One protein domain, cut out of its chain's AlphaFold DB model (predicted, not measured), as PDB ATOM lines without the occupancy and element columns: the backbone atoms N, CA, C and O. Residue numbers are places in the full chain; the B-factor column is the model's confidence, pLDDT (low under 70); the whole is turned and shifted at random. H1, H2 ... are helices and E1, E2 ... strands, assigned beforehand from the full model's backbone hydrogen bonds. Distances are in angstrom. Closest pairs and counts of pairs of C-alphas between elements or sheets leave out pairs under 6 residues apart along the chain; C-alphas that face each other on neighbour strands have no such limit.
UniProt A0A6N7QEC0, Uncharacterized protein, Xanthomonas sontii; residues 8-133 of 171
ATOM      1  N   ALA A   8     251.500 148.028 237.040       90.75
ATOM      2  CA  ALA A   8     250.423 147.569 236.170       90.75
ATOM      3  C   ALA A   8     249.395 146.739 236.963       90.75
ATOM      4  O   ALA A   8     249.778 145.815 237.682       90.75
ATOM      5  N   ALA A   9     248.104 147.059 236.841       92.81
ATOM      6  CA  ALA A   9     247.040 146.338 237.538       92.81
ATOM      7  C   ALA A   9     245.697 146.364 236.792       92.81
ATOM      8  O   ALA A   9     245.358 147.325 236.094       92.81
ATOM      9  N   HIS A  10     244.889 145.326 236.991       92.81
ATOM     10  CA  HIS A  10     243.461 145.365 236.693       92.81
ATOM     11  C   HIS A  10     242.751 146.109 237.829       92.81
ATOM     12  O   HIS A  10     243.015 145.866 239.001       92.81
ATOM     13  N   ILE A  11     241.878 147.057 237.495       92.62
ATOM     14  CA  ILE A  11     241.221 147.940 238.464       92.62
ATOM     15  C   ILE A  11     239.725 147.836 238.220       92.62
ATOM     16  O   ILE A  11     239.191 148.386 237.258       92.62
ATOM     17  N   PHE A  12     239.052 147.133 239.109       91.25
ATOM     18  CA  PHE A  12     237.618 146.942 239.079       91.25
ATOM     19  C   PHE A  12     236.959 147.949 240.003       91.25
ATOM     20  O   PHE A  12     237.451 148.237 241.091       91.25
ATOM     21  N   THR A  13     235.807 148.462 239.599       89.62
ATOM     22  CA  THR A  13     234.903 149.119 240.537       89.62
ATOM     23  C   THR A  13     233.837 148.123 240.962       89.62
ATOM     24  O   THR A  13     233.246 147.450 240.122       89.62
ATOM     25  N   CYS A  14     233.584 148.031 242.263       86.75
ATOM     26  CA  CYS A  14     232.638 147.077 242.827       86.75
ATOM     27  C   CYS A  14     231.307 147.746 243.170       86.75
ATOM     28  O   CYS A  14     231.276 148.867 243.689       86.75
ATOM     29  N   ARG A  15     230.208 147.029 242.944       77.88
ATOM     30  CA  ARG A  15     228.858 147.342 243.428       77.88
ATOM     31  C   ARG A  15     228.318 146.144 244.201       77.88
ATOM     32  O   ARG A  15     228.556 145.007 243.804       77.88
ATOM     33  N   SER A  16     227.571 146.390 245.278       68.19
ATOM     34  CA  SER A  16     226.738 145.326 245.847       68.19
ATOM     35  C   SER A  16     225.524 145.097 244.945       68.19
ATOM     36  O   SER A  16     224.968 146.051 244.385       68.19
ATOM     37  N   LEU A  17     225.102 143.842 244.794       58.88
ATOM     38  CA  LEU A  17     223.929 143.510 243.992       58.88
ATOM     39  C   LEU A  17     222.670 144.166 244.590       58.88
ATOM     40  O   LEU A  17     222.372 144.023 245.773       58.88
ATOM     41  N   GLY A  18     221.932 144.928 243.777       49.09
ATOM     42  CA  GLY A  18     220.768 145.709 244.225       49.09
ATOM     43  C   GLY A  18     221.108 147.087 244.814       49.09
ATOM     44  O   GLY A  18     220.218 147.927 244.977       49.09
ATOM     45  N   GLY A  19     222.391 147.366 245.055       51.66
ATOM     46  CA  GLY A  19     222.906 148.685 245.393       51.66
ATOM     47  C   GLY A  19     223.097 149.552 244.147       51.66
ATOM     48  O   GLY A  19     223.658 149.135 243.141       51.66
ATOM     49  N   LYS A  20     222.662 150.815 244.202       51.28
ATOM     50  CA  LYS A  20     222.929 151.796 243.127       51.28
ATOM     51  C   LYS A  20     224.282 152.490 243.244       51.28
ATOM     52  O   LYS A  20     224.618 153.317 242.400       51.28
ATOM     53  N   LYS A  21     225.008 152.241 244.331       66.12
ATOM     54  CA  LYS A  21     226.241 152.945 244.653       66.12
ATOM     55  C   LYS A  21     227.408 151.990 244.495       66.12
ATOM     56  O   LYS A  21     227.377 150.867 244.984       66.12
ATOM     57  N   ASN A  22     228.429 152.481 243.811       78.19
ATOM     58  CA  ASN A  22     229.747 151.881 243.858       78.19
ATOM     59  C   ASN A  22     230.203 151.861 245.323       78.19
ATOM     60  O   ASN A  22     229.943 152.824 246.052       78.19
ATOM     61  N   VAL A  23     230.881 150.791 245.726       82.88
ATOM     62  CA  VAL A  23     231.309 150.569 247.113       82.88
ATOM     63  C   VAL A  23     232.825 150.705 247.265       82.88
ATOM     64  O   VAL A  23     233.288 151.407 248.161       82.88
ATOM     65  N   ALA A  24     233.599 150.105 246.356       89.56
ATOM     66  CA  ALA A  24     235.057 150.048 246.448       89.56
ATOM     67  C   ALA A  24     235.733 149.943 245.071       89.56
ATOM     68  O   ALA A  24     235.086 149.588 244.081       89.56
ATOM     69  N   TYR A  25     237.037 150.209 245.024       92.12
ATOM     70  CA  TYR A  25     237.924 149.740 243.961       92.12
ATOM     71  C   TYR A  25     238.591 148.442 244.393       92.12
ATOM     72  O   TYR A  25     239.128 148.375 245.492       92.12
ATOM     73  N   VAL A  26     238.615 147.446 243.519       92.44
ATOM     74  CA  VAL A  26     239.427 146.240 243.685       92.44
ATOM     75  C   VAL A  26     240.551 146.310 242.673       92.44
ATOM     76  O   VAL A  26     240.308 146.397 241.472       92.44
ATOM     77  N   VAL A  27     241.779 146.325 243.168       93.56
ATOM     78  CA  VAL A  27     242.986 146.412 242.356       93.56
ATOM     79  C   VAL A  27     243.681 145.066 242.416       93.56
ATOM     80  O   VAL A  27     244.007 144.586 243.497       93.56
ATOM     81  N   VAL A  28     243.909 144.476 241.249       93.56
ATOM     82  CA  VAL A  28     244.589 143.194 241.079       93.56
ATOM     83  C   VAL A  28     245.858 143.437 240.261       93.56
ATOM     84  O   VAL A  28     245.774 143.608 239.039       93.56
ATOM     85  N   PRO A  29     247.026 143.541 240.914       92.06
ATOM     86  CA  PRO A  29     248.318 143.618 240.240       92.06
ATOM     87  C   PRO A  29     248.644 142.335 239.463       92.06
ATOM     88  O   PRO A  29     247.910 141.353 239.527       92.06
ATOM     89  N   ALA A  30     249.774 142.332 238.750       88.31
ATOM     90  CA  ALA A  30     250.273 141.133 238.065       88.31
ATOM     91  C   ALA A  30     250.476 139.937 239.015       88.31
ATOM     92  O   ALA A  30     250.280 138.796 238.608       88.31
ATOM     93  N   ASP A  31     250.843 140.215 240.268       89.62
ATOM     94  CA  ASP A  31     250.828 139.238 241.352       89.62
ATOM     95  C   ASP A  31     249.496 139.340 242.126       89.62
ATOM     96  O   ASP A  31     249.273 140.339 242.828       89.62
ATOM     97  N   PRO A  32     248.599 138.346 241.996       87.06
ATOM     98  CA  PRO A  32     247.264 138.394 242.578       87.06
ATOM     99  C   PRO A  32     247.248 138.239 244.107       87.06
ATOM    100  O   PRO A  32     246.250 138.608 244.729       87.06
ATOM    101  N   GLU A  33     248.330 137.770 244.745       88.25
ATOM    102  CA  GLU A  33     248.442 137.741 246.216       88.25
ATOM    103  C   GLU A  33     248.410 139.147 246.825       88.25
ATOM    104  O   GLU A  33     247.929 139.353 247.943       88.25
ATOM    105  N   ASN A  34     248.864 140.129 246.047       89.88
ATOM    106  CA  ASN A  34     248.902 141.538 246.411       89.88
ATOM    107  C   ASN A  34     247.628 142.292 246.007       89.88
ATOM    108  O   ASN A  34     247.636 143.522 245.922       89.88
ATOM    109  N   ALA A  35     246.530 141.584 245.730       91.31
ATOM    110  CA  ALA A  35     245.249 142.226 245.488       91.31
ATOM    111  C   ALA A  35     244.829 143.083 246.699       91.31
ATOM    112  O   ALA A  35     244.918 142.676 247.861       91.31
ATOM    113  N   GLU A  36     244.350 144.292 246.420       91.19
ATOM    114  CA  GLU A  36     243.986 145.288 247.428       91.19
ATOM    115  C   GLU A  36     242.608 145.879 247.123       91.19
ATOM    116  O   GLU A  36     242.187 145.981 245.967       91.19
ATOM    117  N   VAL A  37     241.904 146.304 248.174       91.38
ATOM    118  CA  VAL A  37     240.600 146.962 248.054       91.38
ATOM    119  C   VAL A  37     240.689 148.369 248.629       91.38
ATOM    120  O   VAL A  37     241.051 148.548 249.790       91.38
ATOM    121  N   PHE A  38     240.343 149.364 247.818       91.56
ATOM    122  CA  PHE A  38     240.371 150.780 248.177       91.56
ATOM    123  C   PHE A  38     238.964 151.355 248.251       91.56
ATOM    124  O   PHE A  38     238.048 150.928 247.547       91.56
ATOM    125  N   ASP A  39     238.804 152.385 249.069       89.31
ATOM    126  CA  ASP A  39     237.575 153.154 249.121       89.31
ATOM    127  C   ASP A  39     237.389 154.013 247.857       89.31
ATOM    128  O   ASP A  39     238.313 154.323 247.103       89.31
ATOM    129  N   LEU A  40     236.150 154.435 247.609       86.00
ATOM    130  CA  LEU A  40     235.820 155.289 246.461       86.00
ATOM    131  C   LEU A  40     235.952 156.784 246.748       86.00
ATOM    132  O   LEU A  40     235.528 157.617 245.934       86.00
ATOM    133  N   THR A  41     236.497 157.143 247.908       87.75
ATOM    134  CA  THR A  41     236.703 158.543 248.269       87.75
ATOM    135  C   THR A  41     237.714 159.192 247.323       87.75
ATOM    136  O   THR A  41     238.420 158.535 246.552       87.75
ATOM    137  N   LYS A  42     237.811 160.527 247.363       87.31
ATOM    138  CA  LYS A  42     238.855 161.244 246.610       87.31
ATOM    139  C   LYS A  42     240.260 160.752 246.988       87.31
ATOM    140  O   LYS A  42     241.128 160.713 246.120       87.31
ATOM    141  N   ALA A  43     240.466 160.371 248.251       89.31
ATOM    142  CA  ALA A  43     241.734 159.841 248.734       89.31
ATOM    143  C   ALA A  43     242.032 158.465 248.122       89.31
ATOM    144  O   ALA A  43     243.096 158.310 247.526       89.31
ATOM    145  N   GLY A  44     241.079 157.527 248.155       89.06
ATOM    146  CA  GLY A  44     241.223 156.213 247.518       89.06
ATOM    147  C   GLY A  44     241.490 156.301 246.022       89.06
ATOM    148  O   GLY A  44     242.454 155.726 245.523       89.06
ATOM    149  N   LYS A  45     240.729 157.138 245.303       89.62
ATOM    150  CA  LYS A  45     240.979 157.418 243.875       89.62
ATOM    151  C   LYS A  45     242.398 157.916 243.623       89.62
ATOM    152  O   LYS A  45     243.051 157.458 242.689       89.62
ATOM    153  N   LYS A  46     242.875 158.856 244.447       91.75
ATOM    154  CA  LYS A  46     244.227 159.409 244.326       91.75
ATOM    155  C   LYS A  46     245.285 158.340 244.597       91.75
ATOM    156  O   LYS A  46     246.246 158.284 243.843       91.75
ATOM    157  N   GLN A  47     245.090 157.492 245.610       91.56
ATOM    158  CA  GLN A  47     245.997 156.383 245.922       91.56
ATOM    159  C   GLN A  47     246.077 155.372 244.779       91.56
ATOM    160  O   GLN A  47     247.175 155.007 244.362       91.56
ATOM    161  N   VAL A  48     244.928 154.964 244.233       91.44
ATOM    162  CA  VAL A  48     244.883 154.043 243.094       91.44
ATOM    163  C   VAL A  48     245.603 154.661 241.894       91.44
ATOM    164  O   VAL A  48     246.516 154.056 241.342       91.44
ATOM    165  N   ALA A  49     245.265 155.905 241.545       89.31
ATOM    166  CA  ALA A  49     245.863 156.601 240.410       89.31
ATOM    167  C   ALA A  49     247.358 156.911 240.594       89.31
ATOM    168  O   ALA A  49     248.071 157.031 239.599       89.31
ATOM    169  N   SER A  50     247.850 157.077 241.827       91.31
ATOM    170  CA  SER A  50     249.268 157.342 242.093       91.31
ATOM    171  C   SER A  50     250.116 156.074 242.089       91.31
ATOM    172  O   SER A  50     251.284 156.146 241.722       91.31
ATOM    173  N   ARG A  51     249.543 154.935 242.497       91.94
ATOM    174  CA  ARG A  51     250.260 153.660 242.666       91.94
ATOM    175  C   ARG A  51     250.176 152.762 241.435       91.94
ATOM    176  O   ARG A  51     251.147 152.075 241.130       91.94
ATOM    177  N   PHE A  52     249.049 152.782 240.724       92.31
ATOM    178  CA  PHE A  52     248.743 151.783 239.706       92.31
ATOM    179  C   PHE A  52     248.488 152.387 238.323       92.31
ATOM    180  O   PHE A  52     247.992 153.508 238.186       92.31
ATOM    181  N   SER A  53     248.824 151.617 237.291       90.00
ATOM    182  CA  SER A  53     248.469 151.882 235.900       90.00
ATOM    183  C   SER A  53     247.492 150.806 235.417       90.00
ATOM    184  O   SER A  53     247.828 149.623 235.508       90.00
ATOM    185  N   PRO A  54     246.300 151.165 234.910       87.94
ATOM    186  CA  PRO A  54     245.334 150.182 234.428       87.94
ATOM    187  C   PRO A  54     245.869 149.422 233.203       87.94
ATOM    188  O   PRO A  54     246.418 150.036 232.291       87.94
ATOM    189  N   VAL A  55     245.675 148.099 233.166       87.38
ATOM    190  CA  VAL A  55     246.032 147.223 232.021       87.38
ATOM    191  C   VAL A  55     244.838 146.445 231.447       87.38
ATOM    192  O   VAL A  55     244.984 145.364 230.892       87.38
ATOM    193  N   GLN A  56     243.626 146.985 231.586       77.75
ATOM    194  CA  GLN A  56     242.373 146.331 231.187       77.75
ATOM    195  C   GLN A  56     242.212 146.300 229.658       77.75
ATOM    196  O   GLN A  56     241.606 147.198 229.087       77.75
ATOM    197  N   ARG A  57     242.770 145.281 228.993       71.50
ATOM    198  CA  ARG A  57     242.722 145.154 227.524       71.50
ATOM    199  C   ARG A  57     241.531 144.342 227.028       71.50
ATOM    200  O   ARG A  57     240.838 144.756 226.112       71.50
ATOM    201  N   ASN A  58     241.269 143.179 227.622       76.81
ATOM    202  CA  ASN A  58     240.152 142.331 227.203       76.81
ATOM    203  C   ASN A  58     239.436 141.653 228.380       76.81
ATOM    204  O   ASN A  58     239.926 141.616 229.513       76.81
ATOM    205  N   PHE A  59     238.239 141.133 228.088       79.44
ATOM    206  CA  PHE A  59     237.368 140.496 229.073       79.44
ATOM    207  C   PHE A  59     238.010 139.284 229.747       79.44
ATOM    208  O   PHE A  59     237.886 139.113 230.958       79.44
ATOM    209  N   GLU A  60     238.721 138.463 228.978       84.88
ATOM    210  CA  GLU A  60     239.279 137.216 229.487       84.88
ATOM    211  C   GLU A  60     240.463 137.420 230.426       84.88
ATOM    212  O   GLU A  60     240.552 136.746 231.451       84.88
ATOM    213  N   GLU A  61     241.346 138.373 230.138       86.69
ATOM    214  CA  GLU A  61     242.443 138.742 231.034       86.69
ATOM    215  C   GLU A  61     241.912 139.314 232.346       86.69
ATOM    216  O   GLU A  61     242.326 138.882 233.420       86.69
ATOM    217  N   ALA A  62     240.936 140.224 232.274       84.69
ATOM    218  CA  ALA A  62     240.319 140.802 233.462       84.69
ATOM    219  C   ALA A  62     239.607 139.733 234.312       84.69
ATOM    220  O   ALA A  62     239.760 139.707 235.534       84.69
ATOM    221  N   ARG A  63     238.881 138.806 233.671       86.00
ATOM    222  CA  ARG A  63     238.258 137.666 234.354       86.00
ATOM    223  C   ARG A  63     239.299 136.797 235.050       86.00
ATOM    224  O   ARG A  63     239.139 136.503 236.231       86.00
ATOM    225  N   ARG A  64     240.350 136.393 234.331       88.62
ATOM    226  CA  ARG A  64     241.417 135.540 234.873       88.62
ATOM    227  C   ARG A  64     242.131 136.204 236.042       88.62
ATOM    228  O   ARG A  64     242.379 135.526 237.026       88.62
ATOM    229  N   ALA A  65     242.412 137.505 235.963       89.62
ATOM    230  CA  ALA A  65     243.043 138.239 237.056       89.62
ATOM    231  C   ALA A  65     242.188 138.193 238.331       89.62
ATOM    232  O   ALA A  65     242.696 137.890 239.405       89.62
ATOM    233  N   LEU A  66     240.881 138.435 238.207       87.75
ATOM    234  CA  LEU A  66     239.965 138.402 239.346       87.75
ATOM    235  C   LEU A  66     239.829 136.993 239.949       87.75
ATOM    236  O   LEU A  66     239.797 136.851 241.166       87.75
ATOM    237  N   GLU A  67     239.774 135.956 239.113       85.88
ATOM    238  CA  GLU A  67     239.678 134.559 239.565       85.88
ATOM    239  C   GLU A  67     240.999 133.995 240.103       85.88
ATOM    240  O   GLU A  67     240.985 133.003 240.826       85.88
ATOM    241  N   ALA A  68     242.131 134.615 239.765       88.25
ATOM    242  CA  ALA A  68     243.447 134.218 240.249       88.25
ATOM    243  C   ALA A  68     243.756 134.728 241.663       88.25
ATOM    244  O   ALA A  68     244.788 134.344 242.207       88.25
ATOM    245  N   ILE A  69     242.906 135.578 242.259       87.00
ATOM    246  CA  ILE A  69     243.077 136.043 243.641       87.00
ATOM    247  C   ILE A  69     243.008 134.827 244.569       87.00
ATOM    248  O   ILE A  69     241.941 134.215 244.693       87.00
ATOM    249  N   PRO A  70     244.114 134.456 245.232       83.19
ATOM    250  CA  PRO A  70     244.102 133.284 246.074       83.19
ATOM    251  C   PRO A  70     243.318 133.576 247.360       83.19
ATOM    252  O   PRO A  70     243.352 134.700 247.873       83.19
ATOM    253  N   PRO A  71     242.678 132.564 247.968       75.25
ATOM    254  CA  PRO A  71     241.955 132.743 249.226       75.25
ATOM    255  C   PRO A  71     242.852 133.171 250.399       75.25
ATOM    256  O   PRO A  71     242.346 133.573 251.443       75.25
ATOM    257  N   THR A  72     244.173 133.069 250.239       78.88
ATOM    258  CA  THR A  72     245.213 133.474 251.193       78.88
ATOM    259  C   THR A  72     245.639 134.939 251.057       78.88
ATOM    260  O   THR A  72     246.455 135.391 251.858       78.88
ATOM    261  N   ALA A  73     245.098 135.701 250.097       83.88
ATOM    262  CA  ALA A  73     245.424 137.113 249.887       83.88
ATOM    263  C   ALA A  73     244.961 137.982 251.075       83.88
ATOM    264  O   ALA A  73     243.876 138.565 251.086       83.88
ATOM    265  N   LEU A  74     245.794 138.081 252.116       77.62
ATOM    266  CA  LEU A  74     245.442 138.710 253.395       77.62
ATOM    267  C   LEU A  74     245.016 140.175 253.248       77.62
ATOM    268  O   LEU A  74     244.097 140.620 253.938       77.62
ATOM    269  N   SER A  75     245.680 140.924 252.365       80.31
ATOM    270  CA  SER A  75     245.363 142.330 252.090       80.31
ATOM    271  C   SER A  75     243.972 142.477 251.481       80.31
ATOM    272  O   SER A  75     243.191 143.330 251.916       80.31
ATOM    273  N   PHE A  76     243.637 141.597 250.539       85.00
ATOM    274  CA  PHE A  76     242.320 141.527 249.928       85.00
ATOM    275  C   PHE A  76     241.263 141.139 250.963       85.00
ATOM    276  O   PHE A  76     240.312 141.891 251.175       85.00
ATOM    277  N   ASN A  77     241.483 140.039 251.690       81.12
ATOM    278  CA  ASN A  77     240.539 139.496 252.668       81.12
ATOM    279  C   ASN A  77     240.202 140.509 253.768       81.12
ATOM    280  O   ASN A  77     239.033 140.737 254.069       81.12
ATOM    281  N   LYS A  78     241.218 141.166 254.343       78.31
ATOM    282  CA  LYS A  78     241.033 142.188 255.389       78.31
ATOM    283  C   LYS A  78     240.300 143.425 254.890       78.31
ATOM    284  O   LYS A  78     239.680 144.127 255.688       78.31
ATOM    285  N   SER A  79     240.433 143.743 253.608       80.88
ATOM    286  CA  SER A  79     239.874 144.969 253.052       80.88
ATOM    287  C   SER A  79     238.456 144.734 252.548       80.88
ATOM    288  O   SER A  79     237.580 145.534 252.858       80.88
ATOM    289  N   ILE A  80     238.180 143.614 251.872       80.75
ATOM    290  CA  ILE A  80     236.853 143.327 251.318       80.75
ATOM    291  C   ILE A  80     235.776 143.189 252.405       80.75
ATOM    292  O   ILE A  80     234.687 143.731 252.233       80.75
ATOM    293  N   VAL A  81     236.092 142.606 253.570       77.38
ATOM    294  CA  VAL A  81     235.166 142.544 254.727       77.38
ATOM    295  C   VAL A  81     234.775 143.911 255.286       77.38
ATOM    296  O   VAL A  81     233.745 144.035 255.934       77.38
ATOM    297  N   LYS A  82     235.582 144.958 255.065       78.94
ATOM    298  CA  LYS A  82     235.237 146.319 255.514       78.94
ATOM    299  C   LYS A  82     234.177 146.960 254.626       78.94
ATOM    300  O   LYS A  82     233.489 147.877 255.061       78.94
ATOM    301  N   PHE A  83     234.097 146.520 253.374       76.50
ATOM    302  CA  PHE A  83     233.208 147.088 252.367       76.50
ATOM    303  C   PHE A  83     231.929 146.269 252.186       76.50
ATOM    304  O   PHE A  83     230.926 146.814 251.726       76.50
ATOM    305  N   PHE A  84     231.952 144.988 252.553       75.19
ATOM    306  CA  PHE A  84     230.832 144.071 252.398       75.19
ATOM    307  C   PHE A  84     230.569 143.333 253.706       75.19
ATOM    308  O   PHE A  84     231.480 142.764 254.305       75.19
ATOM    309  N   ASP A  85     229.308 143.341 254.129       70.06
ATOM    310  CA  ASP A  85     228.876 142.634 255.327       70.06
ATOM    311  C   ASP A  85     228.602 141.156 255.012       70.06
ATOM    312  O   ASP A  85     227.529 140.779 254.533       70.06
ATOM    313  N   PHE A  86     229.606 140.319 255.270       68.69
ATOM    314  CA  PHE A  86     229.519 138.867 255.114       68.69
ATOM    315  C   PHE A  86     228.930 138.160 256.346       68.69
ATOM    316  O   PHE A  86     228.837 136.935 256.345       68.69
ATOM    317  N   SER A  87     228.495 138.880 257.394       63.12
ATOM    318  CA  SER A  87     227.888 138.244 258.577       63.12
ATOM    319  C   SER A  87     226.564 137.539 258.258       63.12
ATOM    320  O   SER A  87     226.092 136.710 259.030       63.12
ATOM    321  N   THR A  88     225.957 137.879 257.121       62.06
ATOM    322  CA  THR A  88     224.714 137.294 256.607       62.06
ATOM    323  C   THR A  88     224.950 136.109 255.664       62.06
ATOM    324  O   THR A  88     223.989 135.555 255.131       62.06
ATOM    325  N   GLY A  89     226.210 135.700 255.472       70.31
ATOM    326  CA  GLY A  89     226.613 134.628 254.565       70.31
ATOM    327  C   GLY A  89     227.148 135.151 253.231       70.31
ATOM    328  O   GLY A  89     227.815 136.186 253.167       70.31
ATOM    329  N   ALA A  90     226.887 134.404 252.157       72.44
ATOM    330  CA  ALA A  90     227.397 134.725 250.832       72.44
ATOM    331  C   ALA A  90     226.791 136.023 250.267       72.44
ATOM    332  O   ALA A  90     225.584 136.252 250.336       72.44
ATOM    333  N   GLN A  91     227.631 136.859 249.658       76.38
ATOM    334  CA  GLN A  91     227.245 138.137 249.065       76.38
ATOM    335  C   GLN A  91     227.499 138.134 247.567       76.38
ATOM    336  O   GLN A  91     228.544 137.686 247.107       76.38
ATOM    337  N   VAL A  92     226.573 138.688 246.790       75.88
ATOM    338  CA  VAL A  92     226.781 138.865 245.352       75.88
ATOM    339  C   VAL A  92     227.359 140.252 245.088       75.88
ATOM    340  O   VAL A  92     226.762 141.274 245.440       75.88
ATOM    341  N   ILE A  93     228.519 140.280 244.439       80.25
ATOM    342  CA  ILE A  93     229.266 141.487 244.095       80.25
ATOM    343  C   ILE A  93     229.396 141.581 242.577       80.25
ATOM    344  O   ILE A  93     229.779 140.622 241.904       80.25
ATOM    345  N   GLU A  94     229.091 142.760 242.043       82.12
ATOM    346  CA  GLU A  94     229.318 143.101 240.644       82.12
ATOM    347  C   GLU A  94     230.611 143.903 240.512       82.12
ATOM    348  O   GLU A  94     230.745 145.005 241.049       82.12
ATOM    349  N   PHE A  95     231.549 143.361 239.753       86.56
ATOM    350  CA  PHE A  95     232.783 144.003 239.340       86.56
ATOM    351  C   PHE A  95     232.572 144.579 237.955       86.56
ATOM    352  O   PHE A  95     232.145 143.868 237.048       86.56
ATOM    353  N   TYR A  96     232.880 145.853 237.761       84.88
ATOM    354  CA  TYR A  96     232.821 146.460 236.442       84.88
ATOM    355  C   TYR A  96     234.077 147.264 236.143       84.88
ATOM    356  O   TYR A  96     234.736 147.791 237.044       84.88
ATOM    357  N   TRP A  97     234.402 147.352 234.862       85.81
ATOM    358  CA  TRP A  97     235.552 148.087 234.357       85.81
ATOM    359  C   TRP A  97     235.280 148.575 232.932       85.81
ATOM    360  O   TRP A  97     234.256 148.226 232.340       85.81
ATOM    361  N   ILE A  98     236.166 149.421 232.414       80.44
ATOM    362  CA  ILE A  98     236.084 149.977 231.062       80.44
ATOM    363  C   ILE A  98     237.338 149.508 230.319       80.44
ATOM    364  O   ILE A  98     238.436 149.652 230.852       80.44
ATOM    365  N   ASP A  99     237.170 148.882 229.153       79.56
ATOM    366  CA  ASP A  99     238.306 148.457 228.322       79.56
ATOM    367  C   ASP A  99     238.914 149.628 227.526       79.56
ATOM    368  O   ASP A  99     238.465 150.773 227.603       79.56
ATOM    369  N   ASP A 100     239.968 149.350 226.765       80.12
ATOM    370  CA  ASP A 100     240.640 150.322 225.895       80.12
ATOM    371  C   ASP A 100     239.758 150.850 224.746       80.12
ATOM    372  O   ASP A 100     240.047 151.906 224.185       80.12
ATOM    373  N   LEU A 101     238.661 150.153 224.439       82.56
ATOM    374  CA  LEU A 101     237.639 150.543 223.466       82.56
ATOM    375  C   LEU A 101     236.464 151.310 224.102       82.56
ATOM    376  O   LEU A 101     235.424 151.466 223.463       82.56
ATOM    377  N   ASP A 102     236.612 151.771 225.347       79.56
ATOM    378  CA  ASP A 102     235.585 152.482 226.122       79.56
ATOM    379  C   ASP A 102     234.296 151.662 226.344       79.56
ATOM    380  O   ASP A 102     233.199 152.188 226.557       79.56
ATOM    381  N   ARG A 103     234.399 150.327 226.311       76.06
ATOM    382  CA  ARG A 103     233.268 149.432 226.567       76.06
ATOM    383  C   ARG A 103     233.227 149.056 228.035       76.06
ATOM    384  O   ARG A 103     234.202 148.577 228.612       76.06
ATOM    385  N   MET A 104     232.053 149.231 228.632       77.75
ATOM    386  CA  MET A 104     231.802 148.808 230.003       77.75
ATOM    387  C   MET A 104     231.571 147.298 230.054       77.75
ATOM    388  O   MET A 104     230.613 146.791 229.470       77.75
ATOM    389  N   HIS A 105     232.402 146.607 230.823       80.81
ATOM    390  CA  HIS A 105     232.271 145.180 231.104       80.81
ATOM    391  C   HIS A 105     231.859 144.955 232.549       80.81
ATOM    392  O   HIS A 105     232.170 145.761 233.430       80.81
ATOM    393  N   THR A 106     231.159 143.850 232.793       81.19
ATOM    394  CA  THR A 106     230.701 143.458 234.125       81.19
ATOM    395  C   THR A 106     230.945 141.975 234.374       81.19
ATOM    396  O   THR A 106     230.779 141.132 233.494       81.19
ATOM    397  N   LEU A 107     231.316 141.647 235.606       82.38
ATOM    398  CA  LEU A 107     231.405 140.293 236.126       82.38
ATOM    399  C   LEU A 107     230.693 140.240 237.472       82.38
ATOM    400  O   LEU A 107     230.972 141.048 238.352       82.38
ATOM    401  N   ALA A 108     229.792 139.280 237.645       82.50
ATOM    402  CA  ALA A 108     229.087 139.069 238.901       82.50
ATOM    403  C   ALA A 108     229.565 137.773 239.558       82.50
ATOM    404  O   ALA A 108     229.546 136.706 238.934       82.50
ATOM    405  N   TYR A 109     229.956 137.866 240.825       78.88
ATOM    406  CA  TYR A 109     230.361 136.727 241.640       78.88
ATOM    407  C   TYR A 109     229.572 136.713 242.937       78.88
ATOM    408  O   TYR A 109     229.386 137.750 243.566       78.88
ATOM    409  N   GLN A 110     229.147 135.526 243.346       79.56
ATOM    410  CA  GLN A 110     228.873 135.260 244.744       79.56
ATOM    411  C   GLN A 110     230.215 135.043 245.441       79.56
ATOM    412  O   GLN A 110     231.035 134.246 244.993       79.56
ATOM    413  N   ILE A 111     230.434 135.783 246.513       78.50
ATOM    414  CA  ILE A 111     231.599 135.685 247.373       78.50
ATOM    415  C   ILE A 111     231.113 135.198 248.726       78.50
ATOM    416  O   ILE A 111     230.255 135.824 249.348       78.50
ATOM    417  N   GLU A 112     231.656 134.080 249.177       77.31
ATOM    418  CA  GLU A 112     231.364 133.515 250.488       77.31
ATOM    419  C   GLU A 112     232.638 133.476 251.324       77.31
ATOM    420  O   GLU A 112     233.700 133.087 250.831       77.31
ATOM    421  N   LEU A 113     232.530 133.881 252.589       74.12
ATOM    422  CA  LEU A 113     233.580 133.660 253.571       74.12
ATOM    423  C   LEU A 113     233.427 132.244 254.138       74.12
ATOM    424  O   LEU A 113     232.493 131.973 254.890       74.12
ATOM    425  N   GLN A 114     234.355 131.352 253.804       72.31
ATOM    426  CA  GLN A 114     234.448 130.014 254.380       72.31
ATOM    427  C   GLN A 114     235.645 129.966 255.336       72.31
ATOM    428  O   GLN A 114     236.808 129.899 254.929       72.31
ATOM    429  N   GLY A 115     235.368 130.059 256.638       75.00
ATOM    430  CA  GLY A 115     236.407 130.173 257.662       75.00
ATOM    431  C   GLY A 115     237.192 131.484 257.531       75.00
ATOM    432  O   GLY A 115     236.664 132.552 257.821       75.00
ATOM    433  N   SER A 116     238.458 131.399 257.107       68.12
ATOM    434  CA  SER A 116     239.347 132.561 256.891       68.12
ATOM    435  C   SER A 116     239.610 132.871 255.412       68.12
ATOM    436  O   SER A 116     240.413 133.750 255.088       68.12
ATOM    437  N   SER A 117     238.930 132.155 254.517       66.44
ATOM    438  CA  SER A 117     239.160 132.169 253.077       66.44
ATOM    439  C   SER A 117     237.912 132.619 252.331       66.44
ATOM    440  O   SER A 117     236.791 132.300 252.727       66.44
ATOM    441  N   PHE A 118     238.104 133.341 251.230       71.75
ATOM    442  CA  PHE A 118     237.014 133.697 250.330       71.75
ATOM    443  C   PHE A 118     236.930 132.734 249.162       71.75
ATOM    444  O   PHE A 118     237.940 132.398 248.543       71.75
ATOM    445  N   VAL A 119     235.706 132.338 248.838       74.25
ATOM    446  CA  VAL A 119     235.403 131.535 247.659       74.25
ATOM    447  C   VAL A 119     234.606 132.393 246.690       74.25
ATOM    448  O   VAL A 119     233.546 132.916 247.034       74.25
ATOM    449  N   PHE A 120     235.129 132.535 245.473       73.06
ATOM    450  CA  PHE A 120     234.435 133.180 244.366       73.06
ATOM    451  C   PHE A 120     233.681 132.127 243.561       73.06
ATOM    452  O   PHE A 120     234.275 131.224 242.978       73.06
ATOM    453  N   GLN A 121     232.367 132.283 243.466       73.44
ATOM    454  CA  GLN A 121     231.517 131.475 242.607       73.44
ATOM    455  C   GLN A 121     230.867 132.380 241.566       73.44
ATOM    456  O   GLN A 121     230.175 133.342 241.902       73.44
ATOM    457  N   ARG A 122     231.081 132.099 240.275       69.25
ATOM    458  CA  ARG A 122     230.438 132.879 239.208       69.25
ATOM    459  C   ARG A 122     228.925 132.869 239.369       69.25
ATOM    460  O   ARG A 122     228.309 131.802 239.376       69.25
ATOM    461  N   ALA A 123     228.319 134.053 239.367       63.00
ATOM    462  CA  ALA A 123     226.869 134.195 239.466       63.00
ATOM    463  C   ALA A 123     226.128 133.560 238.272       63.00
ATOM    464  O   ALA A 123     225.017 133.068 238.428       63.00
ATOM    465  N   GLN A 124     226.750 133.493 237.088       56.34
ATOM    466  CA  GLN A 124     226.171 132.817 235.914       56.34
ATOM    467  C   GLN A 124     225.966 131.308 236.145       56.34
ATOM    468  O   GLN A 124     224.953 130.759 235.714       56.34
ATOM    469  N   ASN A 125     226.865 130.656 236.891       47.84
ATOM    470  CA  ASN A 125     226.722 129.241 237.253       47.84
ATOM    471  C   ASN A 125     225.626 129.034 238.315       47.84
ATOM    472  O   ASN A 125     224.974 127.996 238.323       47.84
ATOM    473  N   LEU A 126     225.381 130.035 239.167       43.69
ATOM    474  CA  LEU A 126     224.268 130.038 240.123       43.69
ATOM    475  C   LEU A 126     222.916 130.178 239.413       43.69
ATOM    476  O   LEU A 126     221.990 129.438 239.717       43.69
ATOM    477  N   VAL A 127     222.824 131.058 238.412       40.84
ATOM    478  CA  VAL A 127     221.611 131.270 237.604       40.84
ATOM    479  C   VAL A 127     221.213 130.024 236.799       40.84
ATOM    480  O   VAL A 127     220.024 129.728 236.680       40.84
ATOM    481  N   ALA A 128     222.190 129.280 236.276       36.94
ATOM    482  CA  ALA A 128     221.947 128.028 235.558       36.94
ATOM    483  C   ALA A 128     221.519 126.874 236.488       36.94
ATOM    484  O   ALA A 128     220.711 126.041 236.085       36.94
ATOM    485  N   ALA A 129     222.017 126.835 237.731       37.00
ATOM    486  CA  ALA A 129     221.714 125.777 238.698       37.00
ATOM    487  C   ALA A 129     220.361 125.952 239.419       37.00
ATOM    488  O   ALA A 129     219.762 124.963 239.833       37.00
ATOM    489  N   THR A 130     219.857 127.182 239.572       42.16
ATOM    490  CA  THR A 130     218.631 127.473 240.346       42.16
ATOM    491  C   THR A 130     217.405 127.821 239.499       42.16
ATOM    492  O   THR A 130     216.361 128.173 240.053       42.16
ATOM    493  N   GLY A 131     217.504 127.788 238.163       36.41
ATOM    494  CA  GLY A 131     216.386 128.091 237.256       36.41
ATOM    495  C   GLY A 131     215.785 129.498 237.418       36.41
ATOM    496  O   GLY A 131     214.699 129.770 236.914       36.41
ATOM    497  N   THR A 132     216.461 130.411 238.120       42.62
ATOM    498  CA  THR A 132     215.943 131.740 238.488       42.62
ATOM    499  C   THR A 132     216.809 132.859 237.913       42.62
ATOM    500  O   THR A 132     217.256 133.773 238.601       42.62
ATOM    501  N   ALA A 133     216.969 132.849 236.588       41.41
ATOM    502  CA  ALA A 133     217.460 134.002 235.825       41.41
ATOM    503  C   ALA A 133     216.493 135.207 235.868       41.41
ATOM    504  O   ALA A 133     216.900 136.350 235.639       41.41
TER     505      ALA A 133
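What this domain is: This is residues 8 to 133 of the 171 residues of an uncharacterized protein of Xanthomonas sontii (UniProt A0A6N7QEC0). Two three-stranded meanders, E1 E2 E3 and E5 E6 E7, join side by side through E1 and E5 into one strongly twisted sheet that curls round the helix H3. H2 packs on strands of both meanders, H1 packs mainly on E3, and residues 127 to 132, of which 127 to 129 belong to H4, stick out. The printed part has 126 residues, with named elements in the order E1 E2 E3 H1 E4 H2 H3 E5 E6 E7 H4; the class is mixed, helices and strands. The sheet is branched, with E4 parallel to E1 and the other neighbour pairs antiparallel. The whole is compact, with a radius of gyration of the C-alphas of 14.0 A and spans of 41 by 32 by 28 A.

Where its parts are: E1, residues 8 to 16, begins at C-alpha 8 (250.423, 147.569, 236.170) and is 25.7 A long. E2 is residues 22 to 29, 20.6 A, and E3 residues 36 to 39. H1, residues 42 to 51, is 14.3 A long, and E4 follows at residues 52 to 54. H2 is residues 59 to 67, 12.3 A, and H3 residues 74 to 83, 14.9 A. E5 is residues 91 to 98, 23.3 A; E6, residues 104 to 114, is the longest strand, 30.9 A. E7 is residues 117 to 122, and H4, residues 123 to 129, ends at C-alpha 129 (221.714, 125.777, 238.698).

How they stand to each other: E1 has E2 on one side, in a hairpin with N 12 and O 26 2.8 A apart, and E4 and E5 on the other. Its pairing is staggered: residues 8 to 9 pair with E4, N 9 and O 53 at 2.9 A, and residues 13 to 16 with E5, N 13 and O 96 at 2.9 A. Three more hairpins follow: E2 and E3, N 25 and O 38 at 2.8 A; E5 and E6, N 95 and O 107 at 2.8 A; E6 and E7, N 110 and O 121 at 2.8 A. H1 and H3 are on the same face of the sheet, H2 on the opposite face. The closest C-alphas of H3 and E3 are those of Phe 76 and Glu 36, 4.8 A; of H1 and E3, Gly 44 and Phe 38, 5.5 A; of H2 and E1, Ala 62 and His 10, 6.4 A. H4 is on the sheet at a height of 8.7 A, over none of the strands, but only just: 2 of its C-alphas fall on E6. Every O i to N i+4 pair is within hydrogen-bond range in H1, H2 and H4, and 3 of 6 in H3.

The domain as a whole: The C-alphas farthest apart, of Ser 50 and Gly 131, are 44.3 A apart. The printed part has no cut, and no link is long. The mean pLDDT of the printed part is 78.2; residues 16 to 21, 86 to 88, 116 to 117 and 122 to 133 are under 70.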